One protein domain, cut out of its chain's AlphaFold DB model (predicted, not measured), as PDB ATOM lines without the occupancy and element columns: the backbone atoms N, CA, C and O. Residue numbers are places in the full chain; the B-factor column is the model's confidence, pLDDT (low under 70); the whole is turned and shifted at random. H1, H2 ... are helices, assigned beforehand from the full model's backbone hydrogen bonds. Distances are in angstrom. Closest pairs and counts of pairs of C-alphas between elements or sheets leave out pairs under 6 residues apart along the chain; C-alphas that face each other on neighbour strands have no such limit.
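This is residues 9 to 51 of the 51 residues of the protein "Integrase/recombinase XerD domain protein" of Helicobacter pylori Hp H-18 (UniProt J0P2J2). Two helices make the arms of an open, flat U: H1 runs out, residues 27 to 33 turn the chain, and H2 runs back with an empty gap between the arms. The printed part has 43 residues with two named helices, H1 then H2, and no named strand; its class is all helix. It is loose, with a radius of gyration of the C-alphas of 12.5 A and spans of 33 by 27 by 7 A.

Find C-alpha 9 at (22.797, 56.426, -0.946); from there H1, residues 9 to 26, runs 25.4 A to C-alpha 26 at (24.567, 49.724, -25.351). H2, residues 34 to 49, runs 22.9 A and ends at C-alpha 49, at (17.623, 33.456, -0.507).

H1 and H2 are apart, with no C-alpha of the one within 8 A of the other. Seven residues form the short link between them. In both helices every O i to N i+4 pair is within hydrogen-bond range.

The C-alphas of Phe 28 and Ser 51 are the two farthest apart, at 33.3 A. The printed part has no cut. Look for pLDDT under 70 at residues 25 to 35 and 50 to 51.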
ATOM      1  N   SER A   9      21.638  57.196  -0.484       89.25
ATOM      2  CA  SER A   9      22.797  56.426  -0.946       89.25
ATOM      3  C   SER A   9      22.403  55.109  -1.621       89.25
ATOM      4  O   SER A   9      22.996  54.736  -2.625       89.25
ATOM      5  N   GLN A  10      21.363  54.425  -1.129       86.06
ATOM      6  CA  GLN A  10      20.850  53.211  -1.774       86.06
ATOM      7  C   GLN A  10      20.221  53.502  -3.145       86.06
ATOM      8  O   GLN A  10      20.382  52.713  -4.074       86.06
ATOM      9  N   ARG A  11      19.534  54.642  -3.303       88.75
ATOM     10  CA  ARG A  11      18.994  55.062  -4.606       88.75
ATOM     11  C   ARG A  11      20.090  55.472  -5.575       88.75
ATOM     12  O   ARG A  11      20.025  55.080  -6.732       88.75
ATOM     13  N   GLU A  12      21.087  56.226  -5.116       91.44
ATOM     14  CA  GLU A  12      22.255  56.586  -5.931       91.44
ATOM     15  C   GLU A  12      22.997  55.337  -6.407       91.44
ATOM     16  O   GLU A  12      23.264  55.206  -7.599       91.44
ATOM     17  N   LEU A  13      23.236  54.373  -5.513       89.62
ATOM     18  CA  LEU A  13      23.848  53.096  -5.871       89.62
ATOM     19  C   LEU A  13      23.020  52.345  -6.924       89.62
ATOM     20  O   LEU A  13      23.567  51.892  -7.928       89.62
ATOM     21  N   PHE A  14      21.701  52.261  -6.738       89.69
ATOM     22  CA  PHE A  14      20.807  51.609  -7.695       89.69
ATOM     23  C   PHE A  14      20.820  52.298  -9.069       89.69
ATOM     24  O   PHE A  14      20.927  51.635 -10.102       89.69
ATOM     25  N   CYS A  15      20.759  53.632  -9.098       88.75
ATOM     26  CA  CYS A  15      20.830  54.412 -10.331       88.75
ATOM     27  C   CYS A  15      22.173  54.226 -11.052       88.75
ATOM     28  O   CYS A  15      22.186  54.043 -12.270       88.75
ATOM     29  N   ASN A  16      23.281  54.201 -10.310       87.44
ATOM     30  CA  ASN A  16      24.619  53.997 -10.865       87.44
ATOM     31  C   ASN A  16      24.778  52.593 -11.464       87.44
ATOM     32  O   ASN A  16      25.278  52.458 -12.581       87.44
ATOM     33  N   LEU A  17      24.286  51.557 -10.777       89.00
ATOM     34  CA  LEU A  17      24.284  50.183 -11.291       89.00
ATOM     35  C   LEU A  17      23.444  50.062 -12.565       89.00
ATOM     36  O   LEU A  17      23.885  49.466 -13.549       89.00
ATOM     37  N   LYS A  18      22.262  50.686 -12.590       86.62
ATOM     38  CA  LYS A  18      21.398  50.706 -13.776       86.62
ATOM     39  C   LYS A  18      22.077  51.396 -14.963       86.62
ATOM     40  O   LYS A  18      22.031  50.873 -16.075       86.62
ATOM     41  N   ALA A  19      22.721  52.541 -14.737       85.44
ATOM     42  CA  ALA A  19      23.445  53.271 -15.777       85.44
ATOM     43  C   ALA A  19      24.655  52.480 -16.302       85.44
ATOM     44  O   ALA A  19      24.889  52.446 -17.511       85.44
ATOM     45  N   PHE A  20      25.386  51.794 -15.418       82.38
ATOM     46  CA  PHE A  20      26.495  50.916 -15.789       82.38
ATOM     47  C   PHE A  20      26.032  49.752 -16.672       82.38
ATOM     48  O   PHE A  20      26.582  49.554 -17.754       82.38
ATOM     49  N   LEU A  21      24.981  49.036 -16.262       81.25
ATOM     50  CA  LEU A  21      24.406  47.932 -17.039       81.25
ATOM     51  C   LEU A  21      23.895  48.405 -18.402       81.25
ATOM     52  O   LEU A  21      24.170  47.769 -19.417       81.25
ATOM     53  N   TYR A  22      23.214  49.554 -18.447       81.44
ATOM     54  CA  TYR A  22      22.748  50.152 -19.697       81.44
ATOM     55  C   TYR A  22      23.910  50.519 -20.626       81.44
ATOM     56  O   TYR A  22      23.860  50.251 -21.823       81.44
ATOM     57  N   THR A  23      24.984  51.085 -20.075       77.12
ATOM     58  CA  THR A  23      26.189  51.447 -20.833       77.12
ATOM     59  C   THR A  23      26.895  50.204 -21.369       77.12
ATOM     60  O   THR A  23      27.301  50.186 -22.528       77.12
ATOM     61  N   LYS A  24      26.994  49.137 -20.566       70.00
ATOM     62  CA  LYS A  24      27.559  47.846 -20.985       70.00
ATOM     63  C   LYS A  24      26.734  47.185 -22.090       70.00
ATOM     64  O   LYS A  24      27.312  46.747 -23.078       70.00
ATOM     65  N   ALA A  25      25.405  47.192 -21.968       69.38
ATOM     66  CA  ALA A  25      24.502  46.660 -22.989       69.38
ATOM     67  C   ALA A  25      24.537  47.480 -24.292       69.38
ATOM     68  O   ALA A  25      24.545  46.913 -25.382       69.38
ATOM     69  N   LYS A  26      24.580  48.816 -24.194       67.88
ATOM     70  CA  LYS A  26      24.567  49.724 -25.351       67.88
ATOM     71  C   LYS A  26      25.899  49.747 -26.107       67.88
ATOM     72  O   LYS A  26      25.896  49.872 -27.327       67.88
ATOM     73  N   ASN A  27      27.022  49.619 -25.401       66.50
ATOM     74  CA  ASN A  27      28.357  49.721 -25.995       66.50
ATOM     75  C   ASN A  27      28.888  48.398 -26.559       66.50
ATOM     76  O   ASN A  27      30.065  48.349 -26.904       66.50
ATOM     77  N   PHE A  28      28.062  47.348 -26.655       54.97
ATOM     78  CA  PHE A  28      28.430  46.096 -27.325       54.97
ATOM     79  C   PHE A  28      29.834  45.602 -26.933       54.97
ATOM     80  O   PHE A  28      30.652  45.230 -27.766       54.97
ATOM     81  N   THR A  29      30.113  45.539 -25.629       53.38
ATOM     82  CA  THR A  29      30.818  44.336 -25.190       53.38
ATOM     83  C   THR A  29      29.718  43.291 -25.245       53.38
ATOM     84  O   THR A  29      28.752  43.439 -24.490       53.38
ATOM     85  N   PRO A  30      29.747  42.312 -26.166       51.81
ATOM     86  CA  PRO A  30      28.821  41.208 -26.021       51.81
ATOM     87  C   PRO A  30      29.017  40.717 -24.586       51.81
ATOM     88  O   PRO A  30      30.150  40.667 -24.098       51.81
ATOM     89  N   ILE A  31      27.934  40.411 -23.881       53.56
ATOM     90  CA  ILE A  31      28.048  39.450 -22.791       53.56
ATOM     91  C   ILE A  31      28.555  38.200 -23.513       53.56
ATOM     92  O   ILE A  31      27.784  37.521 -24.186       53.56
ATOM     93  N   GLN A  32      29.881  38.049 -23.574       51.88
ATOM     94  CA  GLN A  32      30.549  37.172 -24.532       51.88
ATOM     95  C   GLN A  32      30.430  35.712 -24.137       51.88
ATOM     96  O   GLN A  32      30.916  34.857 -24.866       51.88
ATOM     97  N   ASP A  33      29.718  35.399 -23.065       62.09
ATOM     98  CA  ASP A  33      29.284  34.043 -22.854       62.09
ATOM     99  C   ASP A  33      27.953  34.036 -22.104       62.09
ATOM    100  O   ASP A  33      27.772  34.720 -21.096       62.09
ATOM    101  N   VAL A  34      27.006  33.226 -22.575       65.38
ATOM    102  CA  VAL A  34      25.752  32.914 -21.864       65.38
ATOM    103  C   VAL A  34      26.046  32.488 -20.414       65.38
ATOM    104  O   VAL A  34      25.228  32.701 -19.515       65.38
ATOM    105  N   LYS A  35      27.255  31.967 -20.167       69.88
ATOM    106  CA  LYS A  35      27.799  31.655 -18.842       69.88
ATOM    107  C   LYS A  35      27.888  32.850 -17.899       69.88
ATOM    108  O   LYS A  35      27.557  32.688 -16.730       69.88
ATOM    109  N   ASP A  36      28.278  34.031 -18.371       72.69
ATOM    110  CA  ASP A  36      28.406  35.211 -17.505       72.69
ATOM    111  C   ASP A  36      27.027  35.696 -17.041       72.69
ATOM    112  O   ASP A  36      26.831  36.041 -15.877       72.69
ATOM    113  N   MET A  37      26.036  35.638 -17.935       75.75
ATOM    114  CA  MET A  37      24.629  35.896 -17.607       75.75
ATOM    115  C   MET A  37      24.089  34.885 -16.589       75.75
ATOM    116  O   MET A  37      23.446  35.277 -15.615       75.75
ATOM    117  N   ALA A  38      24.385  33.596 -16.771       81.44
ATOM    118  CA  ALA A  38      23.989  32.554 -15.827       81.44
ATOM    119  C   ALA A  38      24.618  32.768 -14.438       81.44
ATOM    120  O   ALA A  38      23.934  32.624 -13.426       81.44
ATOM    121  N   LEU A  39      25.889  33.181 -14.382       80.75
ATOM    122  CA  LEU A  39      26.598  33.440 -13.128       80.75
ATOM    123  C   LEU A  39      26.011  34.638 -12.366       80.75
ATOM    124  O   LEU A  39      25.889  34.604 -11.138       80.75
ATOM    125  N   ILE A  40      25.626  35.693 -13.093       82.50
ATOM    126  CA  ILE A  40      24.974  36.876 -12.519       82.50
ATOM    127  C   ILE A  40      23.615  36.495 -11.922       82.50
ATOM    128  O   ILE A  40      23.327  36.877 -10.786       82.50
ATOM    129  N   LEU A  41      22.805  35.722 -12.650       85.19
ATOM    130  CA  LEU A  41      21.491  35.275 -12.180       85.19
ATOM    131  C   LEU A  41      21.604  34.364 -10.948       85.19
ATOM    132  O   LEU A  41      20.889  34.569  -9.970       85.19
ATOM    133  N   ASP A  42      22.549  33.421 -10.950       86.19
ATOM    134  CA  ASP A  42      22.785  32.510  -9.820       86.19
ATOM    135  C   ASP A  42      23.275  33.260  -8.567       86.19
ATOM    136  O   ASP A  42      22.890  32.963  -7.435       86.19
ATOM    137  N   THR A  43      24.090  34.300  -8.758       83.56
ATOM    138  CA  THR A  43      24.554  35.156  -7.656       83.56
ATOM    139  C   THR A  43      23.415  35.992  -7.069       83.56
ATOM    140  O   THR A  43      23.322  36.136  -5.848       83.56
ATOM    141  N   GLN A  44      22.523  36.519  -7.912       81.31
ATOM    142  CA  GLN A  44      21.347  37.267  -7.458       81.31
ATOM    143  C   GLN A  44      20.382  36.386  -6.656       81.31
ATOM    144  O   GLN A  44      19.908  36.815  -5.604       81.31
ATOM    145  N   ASP A  45      20.140  35.153  -7.105       86.31
ATOM    146  CA  ASP A  45      19.258  34.202  -6.418       86.31
ATOM    147  C   ASP A  45      19.808  33.805  -5.035       86.31
ATOM    148  O   ASP A  45      19.067  33.751  -4.052       86.31
ATOM    149  N   LYS A  46      21.131  33.618  -4.914       84.06
ATOM    150  CA  LYS A  46      21.785  33.337  -3.622       84.06
ATOM    151  C   LYS A  46      21.644  34.486  -2.630       84.06
ATOM    152  O   LYS A  46      21.342  34.242  -1.467       84.06
ATOM    153  N   ILE A  47      21.833  35.726  -3.078       76.00
ATOM    154  CA  ILE A  47      21.679  36.902  -2.210       76.00
ATOM    155  C   ILE A  47      20.230  37.022  -1.724       76.00
ATOM    156  O   ILE A  47      20.013  37.256  -0.540       76.00
ATOM    157  N   LEU A  48      19.252  36.808  -2.612       73.50
ATOM    158  CA  LEU A  48      17.825  36.888  -2.283       73.50
ATOM    159  C   LEU A  48      17.339  35.764  -1.358       73.50
ATOM    160  O   LEU A  48      16.400  35.974  -0.600       73.50
ATOM    161  N   LYS A  49      17.956  34.579  -1.404       72.81
ATOM    162  CA  LYS A  49      17.623  33.456  -0.507       72.81
ATOM    163  C   LYS A  49      18.255  33.563   0.882       72.81
ATOM    164  O   LYS A  49      17.819  32.866   1.793       72.81
ATOM    165  N   MET A  50      19.295  34.380   1.038       56.50
ATOM    166  CA  MET A  50      19.952  34.620   2.330       56.50
ATOM    167  C   MET A  50      19.369  35.821   3.095       56.50
ATOM    168  O   MET A  50      19.761  36.046   4.240       56.50
ATOM    169  N   SER A  51      18.461  36.581   2.476       47.97
ATOM    170  CA  SER A  51      17.708  37.702   3.062       47.97
ATOM    171  C   SER A  51      16.287  37.305   3.429       47.97
ATOM    172  O   SER A  51      15.825  37.737   4.507       47.97
TER     173      SER A  51